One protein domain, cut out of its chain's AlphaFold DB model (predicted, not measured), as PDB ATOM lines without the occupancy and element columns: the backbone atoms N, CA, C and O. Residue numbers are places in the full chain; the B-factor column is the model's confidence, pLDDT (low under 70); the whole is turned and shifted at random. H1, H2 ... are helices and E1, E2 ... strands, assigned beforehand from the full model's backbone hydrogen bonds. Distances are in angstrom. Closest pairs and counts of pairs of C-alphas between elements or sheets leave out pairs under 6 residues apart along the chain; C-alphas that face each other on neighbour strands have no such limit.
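Overview. This is residues 2 to 121 of the 513 residues of an uncharacterized protein of Actinomadura craniellae (UniProt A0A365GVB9). A twisted four-stranded sheet makes the main body, with helix H3 packed over one face and the short helix H2 at the opposite face; the hairpin of E3 and E4 forms an arm beyond the sheet, its residues 64 to 69 sticking out, and the small hairpin of E6 and E7 sits by the E5 edge. At the beginning of the printed part, the tiny helix H1 only grazes the sheet, and a long stretch with no named element, residues 6 to 25, follows it. The printed part has 120 residues, with three named helices and eight named strands in the order H1 H2 E1 E2 E3 E4 E5 E6 E7 H3 E8, a mixed class of helices and strands. The large sheet runs E5 E2 E1 E8, antiparallel throughout, and E3 with E4 and E6 with E7 make two more antiparallel sheets of two strands. The whole is only just compact, close to loose, with a radius of gyration of the C-alphas of 15.9 A, and spans 48 by 35 by 31 A.

Arrangement. Start at H1, residues 2 to 5, which only grazes the large sheet with residues 3 to 5. Go on to H2, residues 26 to 30, which is on that sheet at a height over the sheet of 5.3 A, over none of its strands. Next come E1, residues 35 to 44, and E2, residues 47 to 57, an antiparallel hairpin at 161 degrees; look for N 38 and O 53, 2.9 A apart and within hydrogen-bond range. The C-alphas of Tyr 28 and Thr 35, the closest of H2 and E1, are 5.9 A apart. E3, residues 61 to 65, and E4, residues 68 to 72, form a second hairpin, with N 63 and O 70 at 3.0 A; E3 and E2 are apart. E4 runs on into E5, residues 75 to 78, across a break of 2 residues, at 100 degrees. E5 is an edge strand, antiparallel to E2 at 139 degrees, with N 56 and O 76 at 2.9 A. E6, residues 80 to 82, and E7, residues 85 to 87, form a third hairpin, with N 80 and O 87 at 2.8 A; the closest C-alphas of E5 and E7 are those of Trp 77 and Val 86, 6.3 A apart. Residues 51 to 52 of E2 also pair, antiparallel, with residues 89 to 90. H3, residues 91 to 100, lies over E2 at a height over the sheet of 8.0 A, on the opposite face from H2; H3 and the sheet make two layers, a helix on one face of a sheet. On the local plane H3 and E2 stand at 28 degrees, only just along the strands, and their closest C-alphas, those of Thr 50 and Gly 91, are 4.9 A apart. E8, residues 112 to 117, is the other edge strand, antiparallel to E1 at 174 degrees, with N 39 and O 114 at 2.9 A. In H2 and H3 every O i to N i+4 pair is within hydrogen-bond range; H1 is too short for such a pair, and its 1 O i to N i+3 pair is not within range.

Along the chain. Find C-alpha 2 at (-46.678, -35.457, -26.752), where H1 begins; H1 is 5.4 A long and H2 6.1 A. E1 measures 27.1 A from first to last C-alpha, and E2, the longest strand by residues, 31.4 A, from C-alpha 47 at (-56.191, -25.159, -40.762). E3 is 12.5 A, E4 12.8 A, E5 10.6 A, E6 6.2 A and E7 6.3 A long. H3 covers 14.5 A, and E8 runs 16.5 A to C-alpha 117 at (-43.516, -50.134, -37.891).

Size, cuts and confidence. The two C-alphas farthest apart are those of Leu 15 and Pro 66, 49.7 A. The printed part has no cut; its long links are H1 to H2, 20 residues, and H3 to E8, 11 residues. The mean pLDDT of the printed part is 84.3, and residues 2 to 3 and 5 to 23 are under 70.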
ATOM      1  N   SER A   2     -46.491 -34.548 -27.905       57.06
ATOM      2  CA  SER A   2     -46.678 -35.457 -26.752       57.06
ATOM      3  C   SER A   2     -46.658 -36.958 -27.108       57.06
ATOM      4  O   SER A   2     -46.178 -37.756 -26.318       57.06
ATOM      5  N   PHE A   3     -47.113 -37.372 -28.301       66.69
ATOM      6  CA  PHE A   3     -47.029 -38.783 -28.715       66.69
ATOM      7  C   PHE A   3     -45.583 -39.307 -28.791       66.69
ATOM      8  O   PHE A   3     -45.338 -40.443 -28.411       66.69
ATOM      9  N   VAL A   4     -44.651 -38.482 -29.275       70.81
ATOM     10  CA  VAL A   4     -43.274 -38.878 -29.613       70.81
ATOM     11  C   VAL A   4     -42.300 -38.612 -28.468       70.81
ATOM     12  O   VAL A   4     -41.373 -39.384 -28.253       70.81
ATOM     13  N   ARG A   5     -42.477 -37.497 -27.752       67.19
ATOM     14  CA  ARG A   5     -41.516 -37.049 -26.731       67.19
ATOM     15  C   ARG A   5     -41.832 -37.569 -25.328       67.19
ATOM     16  O   ARG A   5     -40.910 -37.743 -24.543       67.19
ATOM     17  N   ASN A   6     -43.095 -37.886 -25.042       63.03
ATOM     18  CA  ASN A   6     -43.561 -38.243 -23.699       63.03
ATOM     19  C   ASN A   6     -43.858 -39.750 -23.601       63.03
ATOM     20  O   ASN A   6     -44.930 -40.170 -23.163       63.03
ATOM     21  N   ILE A   7     -42.935 -40.582 -24.091       57.97
ATOM     22  CA  ILE A   7     -43.050 -42.041 -23.982       57.97
ATOM     23  C   ILE A   7     -42.840 -42.422 -22.509       57.97
ATOM     24  O   ILE A   7     -41.802 -42.094 -21.940       57.97
ATOM     25  N   GLY A   8     -43.823 -43.103 -21.910       48.62
ATOM     26  CA  GLY A   8     -43.808 -43.478 -20.490       48.62
ATOM     27  C   GLY A   8     -44.420 -42.448 -19.532       48.62
ATOM     28  O   GLY A   8     -44.387 -42.670 -18.325       48.62
ATOM     29  N   GLU A   9     -44.998 -41.348 -20.029       44.88
ATOM     30  CA  GLU A   9     -45.779 -40.436 -19.183       44.88
ATOM     31  C   GLU A   9     -47.265 -40.848 -19.153       44.88
ATOM     32  O   GLU A   9     -47.867 -41.042 -20.221       44.88
ATOM     33  N   PRO A  10     -47.882 -40.959 -17.959       47.97
ATOM     34  CA  PRO A  10     -49.325 -41.126 -17.815       47.97
ATOM     35  C   PRO A  10     -50.083 -40.016 -18.547       47.97
ATOM     36  O   PRO A  10     -49.687 -38.848 -18.506       47.97
ATOM     37  N   ARG A  11     -51.192 -40.357 -19.209       49.81
ATOM     38  CA  ARG A  11     -52.105 -39.360 -19.779       49.81
ATOM     39  C   ARG A  11     -53.351 -39.273 -18.920       49.81
ATOM     40  O   ARG A  11     -54.084 -40.244 -18.814       49.81
ATOM     41  N   ASP A  12     -53.620 -38.086 -18.396       47.41
ATOM     42  CA  ASP A  12     -54.859 -37.789 -17.682       47.41
ATOM     43  C   ASP A  12     -55.832 -37.077 -18.638       47.41
ATOM     44  O   ASP A  12     -55.886 -35.850 -18.720       47.41
ATOM     45  N   MET A  13     -56.522 -37.855 -19.477       50.28
ATOM     46  CA  MET A  13     -57.668 -37.367 -20.253       50.28
ATOM     47  C   MET A  13     -58.912 -38.127 -19.812       50.28
ATOM     48  O   MET A  13     -58.879 -39.349 -19.691       50.28
ATOM     49  N   LYS A  14     -60.025 -37.412 -19.619       41.91
ATOM     50  CA  LYS A  14     -61.321 -38.012 -19.279       41.91
ATOM     51  C   LYS A  14     -61.703 -39.046 -20.351       41.91
ATOM     52  O   LYS A  14     -61.731 -38.696 -21.530       41.91
ATOM     53  N   LEU A  15     -61.977 -40.293 -19.945       44.75
ATOM     54  CA  LEU A  15     -62.209 -41.460 -20.824       44.75
ATOM     55  C   LEU A  15     -60.993 -41.906 -21.667       44.75
ATOM     56  O   LEU A  15     -61.142 -42.633 -22.649       44.75
ATOM     57  N   GLY A  16     -59.779 -41.486 -21.309       48.97
ATOM     58  CA  GLY A  16     -58.552 -41.963 -21.939       48.97
ATOM     59  C   GLY A  16     -58.227 -43.393 -21.508       48.97
ATOM     60  O   GLY A  16     -58.011 -43.650 -20.332       48.97
ATOM     61  N   GLY A  17     -58.127 -44.325 -22.456       48.09
ATOM     62  CA  GLY A  17     -57.811 -45.733 -22.168       48.09
ATOM     63  C   GLY A  17     -56.353 -46.030 -21.781       48.09
ATOM     64  O   GLY A  17     -55.961 -47.187 -21.795       48.09
ATOM     65  N   GLY A  18     -55.518 -45.020 -21.511       54.88
ATOM     66  CA  GLY A  18     -54.087 -45.206 -21.251       54.88
ATOM     67  C   GLY A  18     -53.669 -44.692 -19.879       54.88
ATOM     68  O   GLY A  18     -53.505 -43.487 -19.719       54.88
ATOM     69  N   THR A  19     -53.419 -45.599 -18.931       52.03
ATOM     70  CA  THR A  19     -53.037 -45.249 -17.547       52.03
ATOM     71  C   THR A  19     -51.525 -45.079 -17.383       52.03
ATOM     72  O   THR A  19     -51.074 -44.144 -16.731       52.03
ATOM     73  N   TYR A  20     -50.719 -45.945 -18.008       51.12
ATOM     74  CA  TYR A  20     -49.283 -46.043 -17.709       51.12
ATOM     75  C   TYR A  20     -48.343 -45.477 -18.786       51.12
ATOM     76  O   TYR A  20     -47.126 -45.540 -18.646       51.12
ATOM     77  N   GLY A  21     -48.870 -44.959 -19.899       54.16
ATOM     78  CA  GLY A  21     -48.039 -44.398 -20.976       54.16
ATOM     79  C   GLY A  21     -47.217 -45.427 -21.780       54.16
ATOM     80  O   GLY A  21     -46.537 -45.036 -22.731       54.16
ATOM     81  N   PHE A  22     -47.314 -46.727 -21.462       55.81
ATOM     82  CA  PHE A  22     -46.590 -47.817 -22.138       55.81
ATOM     83  C   PHE A  22     -47.207 -48.264 -23.464       55.81
ATOM     84  O   PHE A  22     -46.491 -48.795 -24.306       55.81
ATOM     85  N   GLY A  23     -48.492 -47.986 -23.711       64.44
ATOM     86  CA  GLY A  23     -49.176 -48.420 -24.939       64.44
ATOM     87  C   GLY A  23     -48.567 -47.880 -26.240       64.44
ATOM     88  O   GLY A  23     -48.857 -48.387 -27.310       64.44
ATOM     89  N   LYS A  24     -47.698 -46.861 -26.175       75.81
ATOM     90  CA  LYS A  24     -46.929 -46.369 -27.336       75.81
ATOM     91  C   LYS A  24     -45.622 -47.135 -27.550       75.81
ATOM     92  O   LYS A  24     -45.112 -47.160 -28.662       75.81
ATOM     93  N   GLY A  25     -45.082 -47.725 -26.482       77.25
ATOM     94  CA  GLY A  25     -43.842 -48.497 -26.488       77.25
ATOM     95  C   GLY A  25     -43.938 -49.751 -27.352       77.25
ATOM     96  O   GLY A  25     -42.957 -50.118 -27.990       77.25
ATOM     97  N   ILE A  26     -45.132 -50.349 -27.441       83.75
ATOM     98  CA  ILE A  26     -45.363 -51.576 -28.213       83.75
ATOM     99  C   ILE A  26     -44.977 -51.432 -29.689       83.75
ATOM    100  O   ILE A  26     -44.396 -52.354 -30.244       83.75
ATOM    101  N   PHE A  27     -45.184 -50.262 -30.304       88.56
ATOM    102  CA  PHE A  27     -44.802 -50.044 -31.705       88.56
ATOM    103  C   PHE A  27     -43.291 -50.180 -31.930       88.56
ATOM    104  O   PHE A  27     -42.862 -50.622 -32.989       88.56
ATOM    105  N   TYR A  28     -42.485 -49.814 -30.931       89.12
ATOM    106  CA  TYR A  28     -41.036 -49.986 -30.985       89.12
ATOM    107  C   TYR A  28     -40.623 -51.427 -30.690       89.12
ATOM    108  O   TYR A  28     -39.645 -51.881 -31.252       89.12
ATOM    109  N   LEU A  29     -41.355 -52.145 -29.832       86.62
ATOM    110  CA  LEU A  29     -41.064 -53.552 -29.532       86.62
ATOM    111  C   LEU A  29     -41.388 -54.478 -30.707       86.62
ATOM    112  O   LEU A  29     -40.690 -55.462 -30.909       86.62
ATOM    113  N   VAL A  30     -42.441 -54.159 -31.462       89.94
ATOM    114  CA  VAL A  30     -42.833 -54.921 -32.654       89.94
ATOM    115  C   VAL A  30     -41.868 -54.672 -33.813       89.94
ATOM    116  O   VAL A  30     -41.672 -55.561 -34.625       89.94
ATOM    117  N   SER A  31     -41.259 -53.491 -33.915       93.06
ATOM    118  CA  SER A  31     -40.259 -53.196 -34.947       93.06
ATOM    119  C   SER A  31     -38.902 -53.798 -34.573       93.06
ATOM    120  O   SER A  31     -38.339 -53.406 -33.554       93.06
ATOM    121  N   ASP A  32     -38.335 -54.671 -35.412       92.31
ATOM    122  CA  ASP A  32     -37.002 -55.249 -35.177       92.31
ATOM    123  C   ASP A  32     -35.905 -54.180 -34.981       92.31
ATOM    124  O   ASP A  32     -35.197 -54.224 -33.973       92.31
ATOM    125  N   PRO A  33     -35.802 -53.121 -35.815       92.56
ATOM    126  CA  PRO A  33     -34.856 -52.029 -35.575       92.56
ATOM    127  C   PRO A  33     -35.306 -51.044 -34.480       92.56
ATOM    128  O   PRO A  33     -34.705 -49.975 -34.331       92.56
ATOM    129  N   GLY A  34     -36.405 -51.316 -33.772       91.38
ATOM    130  CA  GLY A  34     -37.002 -50.408 -32.797       91.38
ATOM    131  C   GLY A  34     -37.361 -49.050 -33.389       91.38
ATOM    132  O   GLY A  34     -37.189 -48.030 -32.719       91.38
ATOM    133  N   THR A  35     -37.786 -49.010 -34.656       93.88
ATOM    134  CA  THR A  35     -37.949 -47.781 -35.444       93.88
ATOM    135  C   THR A  35     -39.347 -47.675 -36.042       93.88
ATOM    136  O   THR A  35     -39.843 -48.578 -36.709       93.88
ATOM    137  N   ILE A  36     -39.970 -46.511 -35.859       95.06
ATOM    138  CA  ILE A  36     -41.301 -46.215 -36.387       95.06
ATOM    139  C   ILE A  36     -41.324 -44.889 -37.143       95.06
ATOM    140  O   ILE A  36     -40.558 -43.964 -36.849       95.06
ATOM    141  N   LEU A  37     -42.273 -44.760 -38.066       96.56
ATOM    142  CA  LEU A  37     -42.655 -43.482 -38.663       96.56
ATOM    143  C   LEU A  37     -44.034 -43.079 -38.150       96.56
ATOM    144  O   LEU A  37     -44.957 -43.891 -38.110       96.56
ATOM    145  N   VAL A  38     -44.187 -41.810 -37.784       95.94
ATOM    146  CA  VAL A  38     -45.475 -41.243 -37.381       95.94
ATOM    147  C   VAL A  38     -45.868 -40.182 -38.397       95.94
ATOM    148  O   VAL A  38     -45.248 -39.119 -38.466       95.94
ATOM    149  N   HIS A  39     -46.903 -40.482 -39.177       96.56
ATOM    150  CA  HIS A  39     -47.484 -39.603 -40.186       96.56
ATOM    151  C   HIS A  39     -48.877 -39.183 -39.718       96.56
ATOM    152  O   HIS A  39     -49.739 -40.027 -39.499       96.56
ATOM    153  N   THR A  40     -49.113 -37.893 -39.508       96.12
ATOM    154  CA  THR A  40     -50.387 -37.406 -38.962       96.12
ATOM    155  C   THR A  40     -50.860 -36.160 -39.685       96.12
ATOM    156  O   THR A  40     -50.046 -35.321 -40.059       96.12
ATOM    157  N   ARG A  41     -52.174 -36.019 -39.850       95.94
ATOM    158  CA  ARG A  41     -52.813 -34.772 -40.270       95.94
ATOM    159  C   ARG A  41     -53.858 -34.389 -39.239       95.94
ATOM    160  O   ARG A  41     -54.785 -35.154 -38.967       95.94
ATOM    161  N   CYS A  42     -53.695 -33.212 -38.646       94.06
ATOM    162  CA  CYS A  42     -54.565 -32.711 -37.587       94.06
ATOM    163  C   CYS A  42     -55.035 -31.282 -37.875       94.06
ATOM    164  O   CYS A  42     -54.464 -30.570 -38.702       94.06
ATOM    165  N   ARG A  43     -56.112 -30.865 -37.201       93.81
ATOM    166  CA  ARG A  43     -56.598 -29.482 -37.258       93.81
ATOM    167  C   ARG A  43     -55.796 -28.618 -36.292       93.81
ATOM    168  O   ARG A  43     -55.637 -28.963 -35.124       93.81
ATOM    169  N   THR A  44     -55.337 -27.481 -36.790       91.00
ATOM    170  CA  THR A  44     -54.651 -26.434 -36.033       91.00
ATOM    171  C   THR A  44     -55.437 -25.126 -36.139       91.00
ATOM    172  O   THR A  44     -56.399 -25.032 -36.903       91.00
ATOM    173  N   ALA A  45     -55.006 -24.088 -35.416       89.94
ATOM    174  CA  ALA A  45     -55.561 -22.740 -35.568       89.94
ATOM    175  C   ALA A  45     -55.405 -22.176 -36.998       89.94
ATOM    176  O   ALA A  45     -56.140 -21.272 -37.382       89.94
ATOM    177  N   HIS A  46     -54.477 -22.724 -37.788       88.81
ATOM    178  CA  HIS A  46     -54.168 -22.288 -39.151       88.81
ATOM    179  C   HIS A  46     -54.744 -23.220 -40.231       88.81
ATOM    180  O   HIS A  46     -54.415 -23.076 -41.404       88.81
ATOM    181  N   GLY A  47     -55.608 -24.171 -39.853       92.31
ATOM    182  CA  GLY A  47     -56.191 -25.159 -40.762       92.31
ATOM    183  C   GLY A  47     -55.592 -26.557 -40.600       92.31
ATOM    184  O   GLY A  47     -55.060 -26.902 -39.542       92.31
ATOM    185  N   LEU A  48     -55.741 -27.395 -41.628       95.00
ATOM    186  CA  LEU A  48     -55.189 -28.750 -41.639       95.00
ATOM    187  C   LEU A  48     -53.672 -28.709 -41.815       95.00
ATOM    188  O   LEU A  48     -53.164 -28.029 -42.701       95.00
ATOM    189  N   GLU A  49     -52.960 -29.475 -40.997       95.25
ATOM    190  CA  GLU A  49     -51.505 -29.543 -41.036       95.25
ATOM    191  C   GLU A  49     -51.044 -31.001 -41.022       95.25
ATOM    192  O   GLU A  49     -51.342 -31.746 -40.084       95.25
ATOM    193  N   THR A  50     -50.314 -31.412 -42.065       96.25
ATOM    194  CA  THR A  50     -49.608 -32.699 -42.082       96.25
ATOM    195  C   THR A  50     -48.293 -32.576 -41.323       96.25
ATOM    196  O   THR A  50     -47.566 -31.598 -41.492       96.25
ATOM    197  N   ARG A  51     -47.948 -33.595 -40.535       96.38
ATOM    198  CA  ARG A  51     -46.645 -33.752 -39.892       96.38
ATOM    199  C   ARG A  51     -46.104 -35.162 -40.112       96.38
ATOM    200  O   ARG A  51     -46.865 -36.130 -40.057       96.38
ATOM    201  N   LEU A  52     -44.794 -35.280 -40.306       97.31
ATOM    202  CA  LEU A  52     -44.095 -36.561 -40.427       97.31
ATOM    203  C   LEU A  52     -42.808 -36.550 -39.600       97.31
ATOM    204  O   LEU A  52     -42.013 -35.617 -39.695       97.31
ATOM    205  N   ILE A  53     -42.591 -37.597 -38.806       96.44
ATOM    206  CA  ILE A  53     -41.367 -37.768 -38.017       96.44
ATOM    207  C   ILE A  53     -40.996 -39.244 -37.896       96.44
ATOM    208  O   ILE A  53     -41.860 -40.091 -37.659       96.44
ATOM    209  N   GLY A  54     -39.708 -39.546 -38.048       95.56
ATOM    210  CA  GLY A  54     -39.147 -40.856 -37.732       95.56
ATOM    211  C   GLY A  54     -38.655 -40.889 -36.292       95.56
ATOM    212  O   GLY A  54     -38.081 -39.908 -35.814       95.56
ATOM    213  N   CYS A  55     -38.869 -41.999 -35.593       93.25
ATOM    214  CA  CYS A  55     -38.461 -42.168 -34.202       93.25
ATOM    215  C   CYS A  55     -37.894 -43.570 -33.992       93.25
ATOM    216  O   CYS A  55     -38.503 -44.531 -34.450       93.25
ATOM    217  N   ALA A  56     -36.808 -43.695 -33.235       90.75
ATOM    218  CA  ALA A  56     -36.323 -44.985 -32.761       90.75
ATOM    219  C   ALA A  56     -36.147 -44.997 -31.246       90.75
ATOM    220  O   ALA A  56     -35.728 -43.998 -30.646       90.75
ATOM    221  N   LEU A  57     -36.455 -46.145 -30.651       87.06
ATOM    222  CA  LEU A  57     -36.237 -46.447 -29.246       87.06
ATOM    223  C   LEU A  57     -35.498 -47.782 -29.146       87.06
ATOM    224  O   LEU A  57     -36.078 -48.844 -29.340       87.06
ATOM    225  N   TRP A  58     -34.212 -47.699 -28.826       79.25
ATOM    226  CA  TRP A  58     -33.294 -48.830 -28.766       79.25
ATOM    227  C   TRP A  58     -32.464 -48.832 -27.478       79.25
ATOM    228  O   TRP A  58     -32.597 -47.959 -26.615       79.25
ATOM    229  N   LYS A  59     -31.567 -49.814 -27.343       81.00
ATOM    230  CA  LYS A  59     -30.586 -49.860 -26.250       81.00
ATOM    231  C   LYS A  59     -29.533 -48.757 -26.395       81.00
ATOM    232  O   LYS A  59     -29.185 -48.340 -27.498       81.00
ATOM    233  N   LYS A  60     -28.987 -48.314 -25.259       85.25
ATOM    234  CA  LYS A  60     -27.839 -47.397 -25.220       85.25
ATOM    235  C   LYS A  60     -26.646 -48.025 -25.942       85.25
ATOM    236  O   LYS A  60     -26.397 -49.220 -25.792       85.25
ATOM    237  N   TYR A  61     -25.893 -47.216 -26.675       85.12
ATOM    238  CA  TYR A  61     -24.690 -47.669 -27.370       85.12
ATOM    239  C   TYR A  61     -23.658 -46.547 -27.470       85.12
ATOM    240  O   TYR A  61     -23.969 -45.375 -27.261       85.12
ATOM    241  N   VAL A  62     -22.420 -46.916 -27.784       87.88
ATOM    242  CA  VAL A  62     -21.339 -45.984 -28.113       87.88
ATOM    243  C   VAL A  62     -21.029 -46.163 -29.590       87.88
ATOM    244  O   VAL A  62     -20.870 -47.294 -30.046       87.88
ATOM    245  N   ALA A  63     -20.969 -45.069 -30.343       85.00
ATOM    246  CA  ALA A  63     -20.551 -45.104 -31.738       85.00
ATOM    247  C   ALA A  63     -19.357 -44.190 -31.975       85.00
ATOM    248  O   ALA A  63     -19.247 -43.112 -31.388       85.00
ATOM    249  N   LYS A  64     -18.479 -44.640 -32.873       87.00
ATOM    250  CA  LYS A  64     -17.379 -43.838 -33.397       87.00
ATOM    251  C   LYS A  64     -17.930 -42.879 -34.442       87.00
ATOM    252  O   LYS A  64     -18.523 -43.310 -35.428       87.00
ATOM    253  N   ASN A  65     -17.737 -41.591 -34.217       82.44
ATOM    254  CA  ASN A  65     -17.954 -40.542 -35.198       82.44
ATOM    255  C   ASN A  65     -16.592 -39.904 -35.559       82.44
ATOM    256  O   ASN A  65     -15.579 -40.217 -34.928       82.44
ATOM    257  N   PRO A  66     -16.528 -39.022 -36.571       80.00
ATOM    258  CA  PRO A  66     -15.283 -38.341 -36.942       80.00
ATOM    259  C   PRO A  66     -14.637 -37.521 -35.807       80.00
ATOM    260  O   PRO A  66     -13.463 -37.179 -35.900       80.00
ATOM    261  N   GLU A  67     -15.386 -37.219 -34.745       81.25
ATOM    262  CA  GLU A  67     -14.970 -36.411 -33.591       81.25
ATOM    263  C   GLU A  67     -14.568 -37.267 -32.369       81.25
ATOM    264  O   GLU A  67     -14.161 -36.718 -31.347       81.25
ATOM    265  N   GLY A  68     -14.659 -38.602 -32.456       86.75
ATOM    266  CA  GLY A  68     -14.310 -39.538 -31.385       86.75
ATOM    267  C   GLY A  68     -15.393 -40.577 -31.078       86.75
ATOM    268  O   GLY A  68     -16.236 -40.920 -31.905       86.75
ATOM    269  N   GLU A  69     -15.358 -41.138 -29.872       88.31
ATOM    270  CA  GLU A  69     -16.420 -42.019 -29.381       88.31
ATOM    271  C   GLU A  69     -17.498 -41.197 -28.677       88.31
ATOM    272  O   GLU A  69     -17.217 -40.441 -27.749       88.31
ATOM    273  N   ARG A  70     -18.753 -41.359 -29.105       87.88
ATOM    274  CA  ARG A  70     -19.907 -40.677 -28.515       87.88
ATOM    275  C   ARG A  70     -20.916 -41.689 -27.989       87.88
ATOM    276  O   ARG A  70     -21.301 -42.625 -28.688       87.88
ATOM    277  N   GLY A  71     -21.361 -41.478 -26.752       85.00
ATOM    278  CA  GLY A  71     -22.445 -42.246 -26.144       85.00
ATOM    279  C   GLY A  71     -23.820 -41.767 -26.611       85.00
ATOM    280  O   GLY A  71     -24.086 -40.565 -26.667       85.00
ATOM    281  N   PHE A  72     -24.710 -42.712 -26.899       84.69
ATOM    282  CA  PHE A  72     -26.089 -42.476 -27.309       84.69
ATOM    283  C   PHE A  72     -27.059 -43.149 -26.344       84.69
ATOM    284  O   PHE A  72     -26.843 -44.266 -25.870       84.69
ATOM    285  N   THR A  73     -28.173 -42.468 -26.067       83.25
ATOM    286  CA  THR A  73     -29.208 -42.995 -25.162       83.25
ATOM    287  C   THR A  73     -30.048 -44.116 -25.782       83.25
ATOM    288  O   THR A  73     -30.855 -44.701 -25.070       83.25
ATOM    289  N   GLY A  74     -29.869 -44.398 -27.079       84.19
ATOM    290  CA  GLY A  74     -30.714 -45.302 -27.864       84.19
ATOM    291  C   GLY A  74     -31.998 -44.648 -28.388       84.19
ATOM    292  O   GLY A  74     -32.779 -45.295 -29.073       84.19
ATOM    293  N   ARG A  75     -32.229 -43.364 -28.087       87.06
ATOM    294  CA  ARG A  75     -33.361 -42.583 -28.605       87.06
ATOM    295  C   ARG A  75     -32.909 -41.704 -29.758       87.06
ATOM    296  O   ARG A  75     -32.001 -40.890 -29.580       87.06
ATOM    297  N   HIS A  76     -33.561 -41.861 -30.905       89.12
ATOM    298  CA  HIS A  76     -33.234 -41.136 -32.129       89.12
ATOM    299  C   HIS A  76     -34.494 -40.569 -32.769       89.12
ATOM    300  O   HIS A  76     -35.569 -41.165 -32.697       89.12
ATOM    301  N   TRP A  77     -34.342 -39.413 -33.408       91.75
ATOM    302  CA  TRP A  77     -35.409 -38.733 -34.126       91.75
ATOM    303  C   TRP A  77     -34.893 -38.281 -35.487       91.75
ATOM    304  O   TRP A  77     -33.770 -37.785 -35.589       91.75
ATOM    305  N   TRP A  78     -35.732 -38.418 -36.511       94.19
ATOM    306  CA  TRP A  78     -35.463 -37.962 -37.870       94.19
ATOM    307  C   TRP A  78     -36.536 -36.975 -38.308       94.19
ATOM    308  O   TRP A  78     -37.730 -37.284 -38.284       94.19
ATOM    309  N   GLY A  79     -36.093 -35.791 -38.716       93.88
ATOM    310  CA  GLY A  79     -36.939 -34.668 -39.093       93.88
ATOM    311  C   GLY A  79     -36.090 -33.439 -39.410       93.88
ATOM    312  O   GLY A  79     -34.954 -33.570 -39.866       93.88
ATOM    313  N   VAL A  80     -36.629 -32.253 -39.156       93.94
ATOM    314  CA  VAL A  80     -35.947 -30.974 -39.357       93.94
ATOM    315  C   VAL A  80     -35.193 -30.591 -38.089       93.94
ATOM    316  O   VAL A  80     -35.786 -30.406 -37.024       93.94
ATOM    317  N   THR A  81     -33.875 -30.450 -38.192       91.31
ATOM    318  CA  THR A  81     -33.050 -29.967 -37.081       91.31
ATOM    319  C   THR A  81     -33.282 -28.473 -36.877       91.31
ATOM    320  O   THR A  81     -32.940 -27.663 -37.735       91.31
ATOM    321  N   THR A  82     -33.850 -28.108 -35.729       86.38
ATOM    322  CA  THR A  82     -34.072 -26.722 -35.304       86.38
ATOM    323  C   THR A  82     -33.301 -26.484 -34.005       86.38
ATOM    324  O   THR A  82     -33.757 -26.833 -32.916       86.38
ATOM    325  N   GLY A  83     -32.091 -25.927 -34.118       84.44
ATOM    326  CA  GLY A  83     -31.156 -25.846 -32.992       84.44
ATOM    327  C   GLY A  83     -30.697 -27.238 -32.547       84.44
ATOM    328  O   GLY A  83     -30.250 -28.034 -33.369       84.44
ATOM    329  N   GLU A  84     -30.831 -27.549 -31.258       80.62
ATOM    330  CA  GLU A  84     -30.493 -28.869 -30.692       80.62
ATOM    331  C   GLU A  84     -31.647 -29.885 -30.767       80.62
ATOM    332  O   GLU A  84     -31.515 -31.029 -30.330       80.62
ATOM    333  N   VAL A  85     -32.799 -29.472 -31.298       85.31
ATOM    334  CA  VAL A  85     -34.030 -30.258 -31.277       85.31
ATOM    335  C   VAL A  85     -34.391 -30.709 -32.688       85.31
ATOM    336  O   VAL A  85     -34.322 -29.940 -33.642       85.31
ATOM    337  N   VAL A  86     -34.822 -31.964 -32.819       90.94
ATOM    338  CA  VAL A  86     -35.397 -32.483 -34.065       90.94
ATOM    339  C   VAL A  86     -36.916 -32.310 -34.030       90.94
ATOM    340  O   VAL A  86     -37.602 -32.845 -33.151       90.94
ATOM    341  N   GLU A  87     -37.431 -31.548 -34.986       93.19
ATOM    342  CA  GLU A  87     -38.850 -31.263 -35.211       93.19
ATOM    343  C   GLU A  87     -39.380 -32.097 -36.399       93.19
ATOM    344  O   GLU A  87     -38.596 -32.536 -37.240       93.19
ATOM    345  N   PRO A  88     -40.691 -32.384 -36.493       95.38
ATOM    346  CA  PRO A  88     -41.257 -33.085 -37.641       95.38
ATOM    347  C   PRO A  88     -41.111 -32.252 -38.918       95.38
ATOM    348  O   PRO A  88     -41.096 -31.024 -38.875       95.38
ATOM    349  N   LEU A  89     -41.114 -32.926 -40.066       96.69
ATOM    350  CA  LEU A  89     -41.475 -32.282 -41.329       96.69
ATOM    351  C   LEU A  89     -42.929 -31.808 -41.236       96.69
ATOM    352  O   LEU A  89     -43.753 -32.499 -40.628       96.69
ATOM    353  N   ILE A  90     -43.255 -30.671 -41.852       95.81
ATOM    354  CA  ILE A  90     -44.593 -30.062 -41.793       95.81
ATOM    355  C   ILE A  90     -45.103 -29.741 -43.206       95.81
ATOM    356  O   ILE A  90     -44.331 -29.407 -44.105       95.81
ATOM    357  N   GLY A  91     -46.417 -29.851 -43.411       94.56
ATOM    358  CA  GLY A  91     -47.106 -29.411 -44.625       94.56
ATOM    359  C   GLY A  91     -46.604 -30.113 -45.889       94.56
ATOM    360  O   GLY A  91     -46.488 -31.338 -45.926       94.56
ATOM    361  N   ALA A  92     -46.288 -29.329 -46.925       94.06
ATOM    362  CA  ALA A  92     -45.900 -29.848 -48.236       94.06
ATOM    363  C   ALA A  92     -44.637 -30.726 -48.198       94.06
ATOM    364  O   ALA A  92     -44.546 -31.697 -48.952       94.06
ATOM    365  N   GLU A  93     -43.682 -30.427 -47.311       96.12
ATOM    366  CA  GLU A  93     -42.472 -31.240 -47.141       96.12
ATOM    367  C   GLU A  93     -42.789 -32.600 -46.515       96.12
ATOM    368  O   GLU A  93     -42.273 -33.625 -46.966       96.12
ATOM    369  N   ALA A  94     -43.684 -32.624 -45.519       96.50
ATOM    370  CA  ALA A  94     -44.163 -33.863 -44.915       96.50
ATOM    371  C   ALA A  94     -44.898 -34.728 -45.944       96.50
ATOM    372  O   ALA A  94     -44.590 -35.911 -46.075       96.50
ATOM    373  N   ASP A  95     -45.805 -34.129 -46.722       94.94
ATOM    374  CA  ASP A  95     -46.551 -34.831 -47.770       94.94
ATOM    375  C   ASP A  95     -45.610 -35.378 -48.864       94.94
ATOM    376  O   ASP A  95     -45.787 -36.496 -49.355       94.94
ATOM    377  N   ALA A  96     -44.593 -34.604 -49.264       95.94
ATOM    378  CA  ALA A  96     -43.610 -35.026 -50.262       95.94
ATOM    379  C   ALA A  96     -42.748 -36.189 -49.759       95.94
ATOM    380  O   ALA A  96     -42.520 -37.150 -50.498       95.94
ATOM    381  N   MET A  97     -42.295 -36.128 -48.506       96.56
ATOM    382  CA  MET A  97     -41.523 -37.206 -47.897       96.56
ATOM    383  C   MET A  97     -42.371 -38.465 -47.687       96.56
ATOM    384  O   MET A  97     -41.914 -39.555 -48.021       96.56
ATOM    385  N   ALA A  98     -43.616 -38.331 -47.221       95.62
ATOM    386  CA  ALA A  98     -44.539 -39.455 -47.062       95.62
ATOM    387  C   ALA A  98     -44.718 -40.223 -48.384       95.62
ATOM    388  O   ALA A  98     -44.574 -41.444 -48.404       95.62
ATOM    389  N   ARG A  99     -44.905 -39.510 -49.507       95.00
ATOM    390  CA  ARG A  99     -44.966 -40.125 -50.846       95.00
ATOM    391  C   ARG A  99     -43.678 -40.853 -51.228       95.00
ATOM    392  O   ARG A  99     -43.743 -41.955 -51.762       95.00
ATOM    393  N   ARG A 100     -42.509 -40.263 -50.957       96.06
ATOM    394  CA  ARG A 100     -41.205 -40.893 -51.250       96.06
ATOM    395  C   ARG A 100     -40.972 -42.171 -50.447       96.06
ATOM    396  O   ARG A 100     -40.299 -43.066 -50.940       96.06
ATOM    397  N   LEU A 101     -41.524 -42.243 -49.239       95.00
ATOM    398  CA  LEU A 101     -41.470 -43.412 -48.362       95.00
ATOM    399  C   LEU A 101     -42.564 -44.450 -48.671       95.00
ATOM    400  O   LEU A 101     -42.653 -45.453 -47.973       95.00
ATOM    401  N   GLY A 102     -43.405 -44.219 -49.688       94.19
ATOM    402  CA  GLY A 102     -44.492 -45.129 -50.059       94.19
ATOM    403  C   GLY A 102     -45.691 -45.103 -49.106       94.19
ATOM    404  O   GLY A 102     -46.515 -46.013 -49.139       94.19
ATOM    405  N   LEU A 103     -45.812 -44.079 -48.256       93.81
ATOM    406  CA  LEU A 103     -46.937 -43.951 -47.331       93.81
ATOM    407  C   LEU A 103     -48.187 -43.456 -48.061       93.81
ATOM    408  O   LEU A 103     -48.116 -42.573 -48.922       93.81
ATOM    409  N   ALA A 104     -49.347 -43.978 -47.662       90.81
ATOM    410  CA  ALA A 104     -50.626 -43.504 -48.169       90.81
ATOM    411  C   ALA A 104     -50.824 -42.013 -47.811       90.81
ATOM    412  O   ALA A 104     -50.698 -41.640 -46.638       90.81
ATOM    413  N   PRO A 105     -51.117 -41.143 -48.795       91.69
ATOM    414  CA  PRO A 105     -51.408 -39.746 -48.520       91.69
ATOM    415  C   PRO A 105     -52.806 -39.596 -47.913       91.69
ATOM    416  O   PRO A 105     -53.735 -40.307 -48.292       91.69
ATOM    417  N   PHE A 106     -52.970 -38.611 -47.032       93.62
ATOM    418  CA  PHE A 106     -54.292 -38.189 -46.573       93.62
ATOM    419  C   PHE A 106     -55.077 -37.547 -47.729       93.62
ATOM    420  O   PHE A 106     -54.548 -36.687 -48.447       93.62
ATOM    421  N   LYS A 107     -56.352 -37.917 -47.874       91.00
ATOM    422  CA  LYS A 107     -57.323 -37.257 -48.762       91.00
ATOM    423  C   LYS A 107     -57.574 -35.813 -48.302       91.00
ATOM    424  O   LYS A 107     -57.088 -35.398 -47.253       91.00
ATOM    425  N   ALA A 108     -58.326 -35.052 -49.101       88.38
ATOM    426  CA  ALA A 108     -58.523 -33.604 -48.954       88.38
ATOM    427  C   ALA A 108     -58.682 -33.146 -47.490       88.38
ATOM    428  O   ALA A 108     -57.762 -32.561 -46.915       88.38
ATOM    429  N   ASP A 109     -59.805 -33.499 -46.874       91.62
ATOM    430  CA  ASP A 109     -60.173 -33.026 -45.538       91.62
ATOM    431  C   ASP A 109     -59.852 -34.070 -44.457       91.62
ATOM    432  O   ASP A 109     -60.230 -33.914 -43.292       91.62
ATOM    433  N   GLU A 110     -59.209 -35.170 -44.859       94.31
ATOM    434  CA  GLU A 110     -58.967 -36.330 -44.018       94.31
ATOM    435  C   GLU A 110     -57.984 -35.973 -42.906       94.31
ATOM    436  O   GLU A 110     -56.896 -35.451 -43.138       94.31
ATOM    437  N   THR A 111     -58.374 -36.277 -41.676       95.12
ATOM    438  CA  THR A 111     -57.501 -36.206 -40.507       95.12
ATOM    439  C   THR A 111     -57.230 -37.608 -40.011       95.12
ATOM    440  O   THR A 111     -58.106 -38.465 -40.079       95.12
ATOM    441  N   GLY A 112     -56.063 -37.835 -39.428       94.31
ATOM    442  CA  GLY A 112     -55.733 -39.151 -38.907       94.31
ATOM    443  C   GLY A 112     -54.282 -39.265 -38.495       94.31
ATOM    444  O   GLY A 112     -53.511 -38.303 -38.547       94.31
ATOM    445  N   THR A 113     -53.914 -40.458 -38.045       94.56
ATOM    446  CA  THR A 113     -52.532 -40.802 -37.715       94.56
ATOM    447  C   THR A 113     -52.243 -42.203 -38.222       94.56
ATOM    448  O   THR A 113     -52.927 -43.146 -37.840       94.56
ATOM    449  N   SER A 114     -51.208 -42.331 -39.040       94.44
ATOM    450  CA  SER A 114     -50.602 -43.598 -39.425       94.44
ATOM    451  C   SER A 114     -49.325 -43.787 -38.613       94.44
ATOM    452  O   SER A 114     -48.448 -42.918 -38.603       94.44
ATOM    453  N   VAL A 115     -49.228 -44.925 -37.928       94.88
ATOM    454  CA  VAL A 115     -48.004 -45.375 -37.260       94.88
ATOM    455  C   VAL A 115     -47.461 -46.545 -38.063       94.88
ATOM    456  O   VAL A 115     -48.140 -47.556 -38.216       94.88
ATOM    457  N   VAL A 116     -46.262 -46.385 -38.606       95.81
ATOM    458  CA  VAL A 116     -45.620 -47.371 -39.476       95.81
ATOM    459  C   VAL A 116     -44.497 -48.023 -38.694       95.81
ATOM    460  O   VAL A 116     -43.582 -47.326 -38.256       95.81
ATOM    461  N   MET A 117     -44.573 -49.336 -38.511       94.62
ATOM    462  CA  MET A 117     -43.516 -50.134 -37.891       94.62
ATOM    463  C   MET A 117     -42.605 -50.650 -38.999       94.62
ATOM    464  O   MET A 117     -43.087 -51.263 -39.951       94.62
ATOM    465  N   ILE A 118     -41.309 -50.350 -38.911       94.38
ATOM    466  CA  ILE A 118     -40.330 -50.831 -39.886       94.38
ATOM    467  C   ILE A 118     -39.919 -52.242 -39.491       94.38
ATOM    468  O   ILE A 118     -39.576 -52.449 -38.330       94.38
ATOM    469  N   ASP A 119     -39.944 -53.162 -40.453       94.06
ATOM    470  CA  ASP A 119     -39.511 -54.555 -40.284       94.06
ATOM    471  C   ASP A 119     -40.121 -55.217 -39.027       94.06
ATOM    472  O   ASP A 119     -39.430 -55.426 -38.027       94.06
ATOM    473  N   PRO A 120     -41.457 -55.407 -38.996       94.12
ATOM    474  CA  PRO A 120     -42.127 -55.923 -37.812       94.12
ATOM    475  C   PRO A 120     -41.792 -57.403 -37.571       94.12
ATOM    476  O   PRO A 120     -41.840 -58.217 -38.491       94.12
ATOM    477  N   VAL A 121     -41.536 -57.765 -36.315       93.12
ATOM    478  CA  VAL A 121     -41.355 -59.149 -35.861       93.12
ATOM    479  C   VAL A 121     -42.725 -59.826 -35.763       93.12
ATOM    480  O   VAL A 121     -43.570 -59.399 -34.976       93.12
TER     481      VAL A 121